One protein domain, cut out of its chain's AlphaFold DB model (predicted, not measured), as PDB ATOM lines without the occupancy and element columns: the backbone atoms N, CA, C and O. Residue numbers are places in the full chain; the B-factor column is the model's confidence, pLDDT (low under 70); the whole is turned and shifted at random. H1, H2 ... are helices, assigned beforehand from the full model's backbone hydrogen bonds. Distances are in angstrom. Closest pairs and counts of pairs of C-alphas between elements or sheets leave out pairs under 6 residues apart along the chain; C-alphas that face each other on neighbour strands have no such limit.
ATOM      1  N   THR A  23     -42.643 -21.630  29.485       53.72
ATOM      2  CA  THR A  23     -42.540 -20.239  29.045       53.72
ATOM      3  C   THR A  23     -41.086 -19.791  29.189       53.72
ATOM      4  O   THR A  23     -40.359 -20.272  30.059       53.72
ATOM      5  N   THR A  24     -40.629 -18.863  28.350       54.56
ATOM      6  CA  THR A  24     -39.264 -18.301  28.413       54.56
ATOM      7  C   THR A  24     -38.892 -17.814  29.819       54.56
ATOM      8  O   THR A  24     -37.753 -17.986  30.248       54.56
ATOM      9  N   VAL A  25     -39.876 -17.310  30.575       53.16
ATOM     10  CA  VAL A  25     -39.754 -16.946  31.999       53.16
ATOM     11  C   VAL A  25     -39.490 -18.171  32.888       53.16
ATOM     12  O   VAL A  25     -38.603 -18.133  33.739       53.16
ATOM     13  N   GLY A  26     -40.199 -19.281  32.663       55.34
ATOM     14  CA  GLY A  26     -39.962 -20.553  33.349       55.34
ATOM     15  C   GLY A  26     -38.580 -21.141  33.049       55.34
ATOM     16  O   GLY A  26     -37.895 -21.578  33.966       55.34
ATOM     17  N   ILE A  27     -38.118 -21.075  31.796       60.44
ATOM     18  CA  ILE A  27     -36.778 -21.551  31.406       60.44
ATOM     19  C   ILE A  27     -35.680 -20.716  32.080       60.44
ATOM     20  O   ILE A  27     -34.715 -21.279  32.597       60.44
ATOM     21  N   ALA A  28     -35.817 -19.388  32.100       59.69
ATOM     22  CA  ALA A  28     -34.853 -18.500  32.751       59.69
ATOM     23  C   ALA A  28     -34.794 -18.744  34.267       59.69
ATOM     24  O   ALA A  28     -33.707 -18.874  34.829       59.69
ATOM     25  N   ARG A  29     -35.957 -18.890  34.916       63.12
ATOM     26  CA  ARG A  29     -36.060 -19.229  36.341       63.12
ATOM     27  C   ARG A  29     -35.386 -20.561  36.660       63.12
ATOM     28  O   ARG A  29     -34.546 -20.614  37.552       63.12
ATOM     29  N   THR A  30     -35.694 -21.611  35.903       64.12
ATOM     30  CA  THR A  30     -35.100 -22.939  36.098       64.12
ATOM     31  C   THR A  30     -33.583 -22.913  35.900       64.12
ATOM     32  O   THR A  30     -32.861 -23.482  36.712       64.12
ATOM     33  N   LYS A  31     -33.072 -22.188  34.895       70.50
ATOM     34  CA  LYS A  31     -31.623 -22.015  34.689       70.50
ATOM     35  C   LYS A  31     -30.939 -21.298  35.856       70.50
ATOM     36  O   LYS A  31     -29.874 -21.733  36.283       70.50
ATOM     37  N   MET A  32     -31.542 -20.236  36.393       66.94
ATOM     38  CA  MET A  32     -30.996 -19.537  37.566       66.94
ATOM     39  C   MET A  32     -30.931 -20.452  38.793       66.94
ATOM     40  O   MET A  32     -29.919 -20.455  39.489       66.94
ATOM     41  N   ILE A  33     -31.974 -21.257  39.027       70.38
ATOM     42  CA  ILE A  33     -32.008 -22.223  40.136       70.38
ATOM     43  C   ILE A  33     -30.916 -23.274  39.957       70.38
ATOM     44  O   ILE A  33     -30.144 -23.492  40.882       70.38
ATOM     45  N   ILE A  34     -30.803 -23.879  38.770       74.81
ATOM     46  CA  ILE A  34     -29.778 -24.893  38.482       74.81
ATOM     47  C   ILE A  34     -28.373 -24.326  38.720       74.81
ATOM     48  O   ILE A  34     -27.573 -24.947  39.411       74.81
ATOM     49  N   ASN A  35     -28.088 -23.116  38.231       73.44
ATOM     50  CA  ASN A  35     -26.782 -22.481  38.425       73.44
ATOM     51  C   ASN A  35     -26.502 -22.120  39.894       73.44
ATOM     52  O   ASN A  35     -25.351 -22.145  40.330       73.44
ATOM     53  N   ALA A  36     -27.521 -21.737  40.667       70.31
ATOM     54  CA  ALA A  36     -27.365 -21.486  42.098       70.31
ATOM     55  C   ALA A  36     -27.124 -22.789  42.875       70.31
ATOM     56  O   ALA A  36     -26.246 -22.829  43.732       70.31
ATOM     57  N   VAL A  37     -27.840 -23.860  42.528       73.88
ATOM     58  CA  VAL A  37     -27.658 -25.193  43.118       73.88
ATOM     59  C   VAL A  37     -26.267 -25.739  42.811       73.88
ATOM     60  O   VAL A  37     -25.599 -26.187  43.734       73.88
ATOM     61  N   GLN A  38     -25.797 -25.636  41.563       78.50
ATOM     62  CA  GLN A  38     -24.460 -26.102  41.193       78.50
ATOM     63  C   GLN A  38     -23.373 -25.384  41.999       78.50
ATOM     64  O   GLN A  38     -22.559 -26.039  42.635       78.50
ATOM     65  N   ARG A  39     -23.431 -24.047  42.086       77.06
ATOM     66  CA  ARG A  39     -22.497 -23.279  42.928       77.06
ATOM     67  C   ARG A  39     -22.585 -23.662  44.410       77.06
ATOM     68  O   ARG A  39     -21.579 -23.624  45.110       77.06
ATOM     69  N   GLY A  40     -23.775 -24.024  44.893       75.62
ATOM     70  CA  GLY A  40     -23.980 -24.562  46.239       75.62
ATOM     71  C   GLY A  40     -23.273 -25.896  46.466       75.62
ATOM     72  O   GLY A  40     -22.640 -26.069  47.504       75.62
ATOM     73  N   ILE A  41     -23.342 -26.802  45.490       78.69
ATOM     74  CA  ILE A  41     -22.637 -28.089  45.517       78.69
ATOM     75  C   ILE A  41     -21.124 -27.854  45.524       78.69
ATOM     76  O   ILE A  41     -20.452 -28.334  46.429       78.69
ATOM     77  N   ASP A  42     -20.607 -27.027  44.613       80.19
ATOM     78  CA  ASP A  42     -19.167 -26.743  44.518       80.19
ATOM     79  C   ASP A  42     -18.620 -26.130  45.830       80.19
ATOM     80  O   ASP A  42     -17.530 -26.460  46.314       80.19
ATOM     81  N   CYS A  43     -19.415 -25.253  46.456       81.69
ATOM     82  CA  CYS A  43     -19.119 -24.672  47.762       81.69
ATOM     83  C   CYS A  43     -19.094 -25.738  48.873       81.69
ATOM     84  O   CYS A  43     -18.194 -25.728  49.717       81.69
ATOM     85  N   ALA A  44     -20.063 -26.656  48.883       81.69
ATOM     86  CA  ALA A  44     -20.133 -27.741  49.855       81.69
ATOM     87  C   ALA A  44     -18.972 -28.734  49.691       81.69
ATOM     88  O   ALA A  44     -18.366 -29.117  50.690       81.69
ATOM     89  N   ASP A  45     -18.602 -29.074  48.456       85.88
ATOM     90  CA  ASP A  45     -17.482 -29.965  48.140       85.88
ATOM     91  C   ASP A  45     -16.145 -29.374  48.592       85.88
ATOM     92  O   ASP A  45     -15.285 -30.083  49.122       85.88
ATOM     93  N   THR A  46     -15.978 -28.057  48.457       84.12
ATOM     94  CA  THR A  46     -14.786 -27.348  48.944       84.12
ATOM     95  C   THR A  46     -14.681 -27.435  50.467       84.12
ATOM     96  O   THR A  46     -13.621 -27.759  51.007       84.12
ATOM     97  N   VAL A  47     -15.787 -27.196  51.180       84.75
ATOM     98  CA  VAL A  47     -15.835 -27.308  52.648       84.75
ATOM     99  C   VAL A  47     -15.611 -28.750  53.095       84.75
ATOM    100  O   VAL A  47     -14.837 -28.989  54.021       84.75
ATOM    101  N   HIS A  48     -16.243 -29.712  52.422       85.56
ATOM    102  CA  HIS A  48     -16.064 -31.130  52.703       85.56
ATOM    103  C   HIS A  48     -14.598 -31.532  52.538       85.56
ATOM    104  O   HIS A  48     -14.017 -32.088  53.463       85.56
ATOM    105  N   THR A  49     -13.973 -31.153  51.422       86.56
ATOM    106  CA  THR A  49     -12.556 -31.420  51.145       86.56
ATOM    107  C   THR A  49     -11.646 -30.859  52.235       86.56
ATOM    108  O   THR A  49     -10.726 -31.544  52.673       86.56
ATOM    109  N   LEU A  50     -11.911 -29.642  52.718       86.88
ATOM    110  CA  LEU A  50     -11.131 -29.032  53.799       86.88
ATOM    111  C   LEU A  50     -11.278 -29.778  55.126       86.88
ATOM    112  O   LEU A  50     -10.286 -29.982  55.823       86.88
ATOM    113  N   ILE A  51     -12.494 -30.204  55.469       88.31
ATOM    114  CA  ILE A  51     -12.747 -30.994  56.679       88.31
ATOM    115  C   ILE A  51     -12.067 -32.359  56.557       88.31
ATOM    116  O   ILE A  51     -11.344 -32.765  57.462       88.31
ATOM    117  N   THR A  52     -12.217 -33.036  55.420       86.19
ATOM    118  CA  THR A  52     -11.563 -34.320  55.157       86.19
ATOM    119  C   THR A  52     -10.044 -34.198  55.202       86.19
ATOM    120  O   THR A  52      -9.397 -35.049  55.797       86.19
ATOM    121  N   ALA A  53      -9.459 -33.137  54.640       82.50
ATOM    122  CA  ALA A  53      -8.018 -32.887  54.702       82.50
ATOM    123  C   ALA A  53      -7.534 -32.599  56.132       82.50
ATOM    124  O   ALA A  53      -6.433 -33.004  56.499       82.50
ATOM    125  N   ARG A  54      -8.358 -31.946  56.960       88.25
ATOM    126  CA  ARG A  54      -8.079 -31.736  58.387       88.25
ATOM    127  C   ARG A  54      -8.165 -33.034  59.195       88.25
ATOM    128  O   ARG A  54      -7.407 -33.234  60.141       88.25
ATOM    129  N   ASP A  55      -9.070 -33.926  58.824       89.06
ATOM    130  CA  ASP A  55      -9.350 -35.146  59.581       89.06
ATOM    131  C   ASP A  55      -8.632 -36.384  58.986       89.06
ATOM    132  O   ASP A  55      -8.772 -37.490  59.503       89.06
ATOM    133  N   SER A  56      -7.821 -36.214  57.930       88.69
ATOM    134  CA  SER A  56      -7.175 -37.308  57.176       88.69
ATOM    135  C   SER A  56      -6.056 -38.039  57.927       88.69
ATOM    136  O   SER A  56      -5.636 -39.112  57.500       88.69
ATOM    137  N   GLY A  57      -5.535 -37.454  59.009       79.44
ATOM    138  CA  GLY A  57      -4.355 -37.953  59.723       79.44
ATOM    139  C   GLY A  57      -3.025 -37.725  58.991       79.44
ATOM    140  O   GLY A  57      -1.979 -38.027  59.560       79.44
ATOM    141  N   ASP A  58      -3.042 -37.175  57.771       91.06
ATOM    142  CA  ASP A  58      -1.842 -36.766  57.037       91.06
ATOM    143  C   ASP A  58      -1.386 -35.366  57.497       91.06
ATOM    144  O   ASP A  58      -2.115 -34.392  57.274       91.06
ATOM    145  N   PRO A  59      -0.189 -35.214  58.100       84.94
ATOM    146  CA  PRO A  59       0.259 -33.940  58.667       84.94
ATOM    147  C   PRO A  59       0.289 -32.795  57.651       84.94
ATOM    148  O   PRO A  59      -0.002 -31.651  57.997       84.94
ATOM    149  N   HIS A  60       0.613 -33.099  56.391       82.88
ATOM    150  CA  HIS A  60       0.703 -32.096  55.337       82.88
ATOM    151  C   HIS A  60      -0.681 -31.568  54.931       82.88
ATOM    152  O   HIS A  60      -0.907 -30.356  54.890       82.88
ATOM    153  N   SER A  61      -1.640 -32.468  54.705       83.38
ATOM    154  CA  SER A  61      -3.037 -32.118  54.424       83.38
ATOM    155  C   SER A  61      -3.676 -31.334  55.573       83.38
ATOM    156  O   SER A  61      -4.384 -30.351  55.338       83.38
ATOM    157  N   GLN A  62      -3.377 -31.716  56.818       86.00
ATOM    158  CA  GLN A  62      -3.850 -31.017  58.012       86.00
ATOM    159  C   GLN A  62      -3.300 -29.599  58.108       86.00
ATOM    160  O   GLN A  62      -4.050 -28.664  58.396       86.00
ATOM    161  N   GLU A  63      -2.005 -29.418  57.854       86.75
ATOM    162  CA  GLU A  63      -1.377 -28.102  57.849       86.75
ATOM    163  C   GLU A  63      -2.025 -27.182  56.807       86.75
ATOM    164  O   GLU A  63      -2.382 -26.046  57.126       86.75
ATOM    165  N   ILE A  64      -2.236 -27.677  55.586       84.69
ATOM    166  CA  ILE A  64      -2.870 -26.911  54.507       84.69
ATOM    167  C   ILE A  64      -4.309 -26.539  54.876       84.69
ATOM    168  O   ILE A  64      -4.687 -25.370  54.761       84.69
ATOM    169  N   ALA A  65      -5.103 -27.496  55.364       84.38
ATOM    170  CA  ALA A  65      -6.481 -27.246  55.776       84.38
ATOM    171  C   ALA A  65      -6.551 -26.208  56.905       84.38
ATOM    172  O   ALA A  65      -7.337 -25.262  56.836       84.38
ATOM    173  N   ASN A  66      -5.683 -26.330  57.913       85.56
ATOM    174  CA  ASN A  66      -5.604 -25.388  59.027       85.56
ATOM    175  C   ASN A  66      -5.163 -23.992  58.575       85.56
ATOM    176  O   ASN A  66      -5.761 -23.008  59.009       85.56
ATOM    177  N   ARG A  67      -4.186 -23.879  57.665       88.31
ATOM    178  CA  ARG A  67      -3.780 -22.590  57.077       88.31
ATOM    179  C   ARG A  67      -4.919 -21.940  56.293       88.31
ATOM    180  O   ARG A  67      -5.143 -20.741  56.439       88.31
ATOM    181  N   LEU A  68      -5.658 -22.713  55.497       85.62
ATOM    182  CA  LEU A  68      -6.800 -22.208  54.729       85.62
ATOM    183  C   LEU A  68      -7.955 -21.770  55.638       85.62
ATOM    184  O   LEU A  68      -8.503 -20.691  55.438       85.62
ATOM    185  N   MET A  69      -8.284 -22.541  56.679       85.81
ATOM    186  CA  MET A  69      -9.312 -22.157  57.656       85.81
ATOM    187  C   MET A  69      -8.890 -20.974  58.542       85.81
ATOM    188  O   MET A  69      -9.738 -20.183  58.949       85.81
ATOM    189  N   ALA A  70      -7.596 -20.823  58.835       87.50
ATOM    190  CA  ALA A  70      -7.066 -19.671  59.566       87.50
ATOM    191  C   ALA A  70      -7.001 -18.399  58.700       87.50
ATOM    192  O   ALA A  70      -6.936 -17.284  59.230       87.50
ATOM    193  N   ASN A  71      -7.037 -18.542  57.371       89.81
ATOM    194  CA  ASN A  71      -7.052 -17.417  56.452       89.81
ATOM    195  C   ASN A  71      -8.430 -16.736  56.461       89.81
ATOM    196  O   ASN A  71      -9.400 -17.196  55.858       89.81
ATOM    197  N   LYS A  72      -8.497 -15.580  57.126       85.75
ATOM    198  CA  LYS A  72      -9.725 -14.782  57.257       85.75
ATOM    199  C   LYS A  72     -10.312 -14.356  55.912       85.75
ATOM    200  O   LYS A  72     -11.529 -14.258  55.806       85.75
ATOM    201  N   GLU A  73      -9.483 -14.109  54.901       84.75
ATOM    202  CA  GLU A  73      -9.955 -13.699  53.575       84.75
ATOM    203  C   GLU A  73     -10.605 -14.868  52.836       84.75
ATOM    204  O   GLU A  73     -11.672 -14.705  52.247       84.75
ATOM    205  N   PHE A  74     -10.038 -16.070  52.965       82.75
ATOM    206  CA  PHE A  74     -10.665 -17.287  52.453       82.75
ATOM    207  C   PHE A  74     -12.026 -17.540  53.119       82.75
ATOM    208  O   PHE A  74     -13.029 -17.734  52.433       82.75
ATOM    209  N   VAL A  75     -12.095 -17.464  54.451       81.06
ATOM    210  CA  VAL A  75     -13.350 -17.673  55.194       81.06
ATOM    211  C   VAL A  75     -14.408 -16.629  54.823       81.06
ATOM    212  O   VAL A  75     -15.561 -16.986  54.580       81.06
ATOM    213  N   LYS A  76     -14.035 -15.346  54.714       78.56
ATOM    214  CA  LYS A  76     -14.948 -14.288  54.250       78.56
ATOM    215  C   LYS A  76     -15.448 -14.547  52.831       78.56
ATOM    216  O   LYS A  76     -16.637 -14.374  52.580       78.56
ATOM    217  N   ALA A  77     -14.572 -14.973  51.920       82.75
ATOM    218  CA  ALA A  77     -14.952 -15.298  50.548       82.75
ATOM    219  C   ALA A  77     -15.947 -16.468  50.497       82.75
ATOM    220  O   ALA A  77     -16.932 -16.399  49.765       82.75
ATOM    221  N   MET A  78     -15.748 -17.498  51.325       84.38
ATOM    222  CA  MET A  78     -16.681 -18.622  51.447       84.38
ATOM    223  C   MET A  78     -18.049 -18.189  51.986       84.38
ATOM    224  O   MET A  78     -19.076 -18.580  51.435       84.38
ATOM    225  N   ILE A  79     -18.081 -17.341  53.018       83.94
ATOM    226  CA  ILE A  79     -19.333 -16.783  53.552       83.94
ATOM    227  C   ILE A  79     -20.052 -15.962  52.474       83.94
ATOM    228  O   ILE A  79     -21.231 -16.196  52.213       83.94
ATOM    229  N   ALA A  80     -19.337 -15.067  51.789       80.62
ATOM    230  CA  ALA A  80     -19.899 -14.244  50.721       80.62
ATOM    231  C   ALA A  80     -20.434 -15.088  49.549       80.62
ATOM    232  O   ALA A  80     -21.475 -14.767  48.972       80.62
ATOM    233  N   ALA A  81     -19.761 -16.193  49.209       80.06
ATOM    234  CA  ALA A  81     -20.230 -17.129  48.194       80.06
ATOM    235  C   ALA A  81     -21.565 -17.776  48.599       80.06
ATOM    236  O   ALA A  81     -22.507 -17.781  47.804       80.06
ATOM    237  N   VAL A  82     -21.684 -18.250  49.844       83.06
ATOM    238  CA  VAL A  82     -22.930 -18.833  50.375       83.06
ATOM    239  C   VAL A  82     -24.059 -17.800  50.416       83.06
ATOM    240  O   VAL A  82     -25.177 -18.092  49.990       83.06
ATOM    241  N   GLU A  83     -23.783 -16.579  50.874       84.31
ATOM    242  CA  GLU A  83     -24.764 -15.487  50.894       84.31
ATOM    243  C   GLU A  83     -25.259 -15.130  49.487       84.31
ATOM    244  O   GLU A  83     -26.461 -14.943  49.277       84.31
ATOM    245  N   SER A  84     -24.353 -15.099  48.509       83.06
ATOM    246  CA  SER A  84     -24.674 -14.868  47.098       83.06
ATOM    247  C   SER A  84     -25.572 -15.974  46.527       83.06
ATOM    248  O   SER A  84     -26.600 -15.688  45.907       83.06
ATOM    249  N   ILE A  85     -25.262 -17.243  46.815       81.69
ATOM    250  CA  ILE A  85     -26.089 -18.388  46.407       81.69
ATOM    251  C   ILE A  85     -27.491 -18.287  47.023       81.69
ATOM    252  O   ILE A  85     -28.490 -18.436  46.314       81.69
ATOM    253  N   LEU A  86     -27.591 -17.969  48.318       81.12
ATOM    254  CA  LEU A  86     -28.874 -17.765  48.994       81.12
ATOM    255  C   LEU A  86     -29.674 -16.612  48.378       81.12
ATOM    256  O   LEU A  86     -30.893 -16.724  48.220       81.12
ATOM    257  N   ALA A  87     -29.012 -15.512  48.012       81.12
ATOM    258  CA  ALA A  87     -29.657 -14.386  47.348       81.12
ATOM    259  C   ALA A  87     -30.235 -14.787  45.982       81.12
ATOM    260  O   ALA A  87     -31.373 -14.426  45.668       81.12
ATOM    261  N   ASP A  88     -29.505 -15.576  45.197       75.56
ATOM    262  CA  ASP A  88     -29.951 -16.033  43.880       75.56
ATOM    263  C   ASP A  88     -31.105 -17.041  43.970       75.56
ATOM    264  O   ASP A  88     -32.081 -16.928  43.222       75.56
ATOM    265  N   VAL A  89     -31.070 -17.958  44.942       76.62
ATOM    266  CA  VAL A  89     -32.195 -18.867  45.221       76.62
ATOM    267  C   VAL A  89     -33.436 -18.082  45.653       76.62
ATOM    268  O   VAL A  89     -34.531 -18.347  45.157       76.62
ATOM    269  N   ARG A  90     -33.291 -17.073  46.523       79.19
ATOM    270  CA  ARG A  90     -34.409 -16.210  46.951       79.19
ATOM    271  C   ARG A  90     -35.000 -15.409  45.792       79.19
ATOM    272  O   ARG A  90     -36.221 -15.353  45.663       79.19
ATOM    273  N   LYS A  91     -34.164 -14.836  44.919       75.62
ATOM    274  CA  LYS A  91     -34.620 -14.148  43.696       75.62
ATOM    275  C   LYS A  91     -35.388 -15.094  42.780       75.62
ATOM    276  O   LYS A  91     -36.458 -14.745  42.286       75.62
ATOM    277  N   ALA A  92     -34.878 -16.307  42.590       69.94
ATOM    278  CA  ALA A  92     -35.558 -17.307  41.786       69.94
ATOM    279  C   ALA A  92     -36.864 -17.799  42.437       69.94
ATOM    280  O   ALA A  92     -37.822 -18.100  41.729       69.94
ATOM    281  N   ALA A  93     -36.950 -17.848  43.767       69.31
ATOM    282  CA  ALA A  93     -38.176 -18.190  44.487       69.31
ATOM    283  C   ALA A  93     -39.249 -17.092  44.369       69.31
ATOM    284  O   ALA A  93     -40.417 -17.416  44.161       69.31
ATOM    285  N   ALA A  94     -38.851 -15.816  44.427       67.44
ATOM    286  CA  ALA A  94     -39.743 -14.657  44.331       67.44
ATOM    287  C   ALA A  94     -40.313 -14.409  42.918       67.44
ATOM    288  O   ALA A  94     -41.314 -13.707  42.774       67.44
ATOM    289  N   ALA A  95     -39.715 -14.992  41.875       60.50
ATOM    290  CA  ALA A  95     -40.295 -14.995  40.536       60.50
ATOM    291  C   ALA A  95     -41.577 -15.852  40.539       60.50
ATOM    292  O   ALA A  95     -41.501 -17.081  40.541       60.50
ATOM    293  N   GLN A  96     -42.752 -15.217  40.596       53.94
ATOM    294  CA  GLN A  96     -44.050 -15.900  40.664       53.94
ATOM    295  C   GLN A  96     -44.216 -16.959  39.551       53.94
ATOM    296  O   GLN A  96     -43.706 -16.776  38.440       53.94
ATOM    297  N   PRO A  97     -44.934 -18.072  39.811       53.50
ATOM    298  CA  PRO A  97     -45.405 -18.928  38.727       53.50
ATOM    299  C   PRO A  97     -46.268 -18.086  37.778       53.50
ATOM    300  O   PRO A  97     -47.054 -17.257  38.234       53.50
TER     301      PRO A  97
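This is residues 23 to 97 of the 212 residues of an uncharacterized protein of Variovorax sp. BT01 (UniProt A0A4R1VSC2). A long helix, H1, makes the base of a long, narrow triangle; short H2 makes a corner at its far end, and H3 folds back beside H1 in the opposite direction. H3 packs on H1, while residues 70 to 77, at the corner between H2 and H3, stick out. The printed part has 75 residues with three named helices, in the order H1, H2, H3, and no named strand: the class is all helix. It is loose, with a radius of gyration of the C-alphas of 16.5 A, and a rod in outline, spanning 54 by 21 by 12 A.

Start from H1, residues 24 to 55, and look at its residues 29 to 43, with which alone it touches H3, residues 72 to 94. The closest C-alphas are those of Ala 36 and Ile 85, 5.5 A apart, and the helices run opposite ways at a shallow tilt of 28 degrees. H1 touches H2, residues 59 to 70, with residues 50 to 55 alone. Their closest C-alphas are those of Arg 54 and Gln 62, 4.3 A apart, at a steep tilt of 53 degrees, opposite ways. H2 and H3 touch only at the corner, and only just, with 3 pairs of C-alphas within 8 A; the closest are Met 69 and Val 75, 6.5 A. In H1, H2 and H3 every O i to N i+4 pair is within hydrogen-bond range.

Find C-alpha 24 at (-39.264, -18.301, 28.413); from there H1 runs 46.4 A to C-alpha 55 at (-9.350, -35.146, 59.581). H2 covers 16.1 A from Pro 59 to Ala 70. H3 runs 32.7 A from Lys 72 to C-alpha 94 at (-39.743, -14.657, 44.331).

The C-alphas farthest apart, of Thr 23 and Pro 59, are 53.8 A apart. The printed part has no cut, and both links are tight. Mean pLDDT of the printed part is 77.9; look for values under 70 at residues 23 to 30, 32 and 92 to 97.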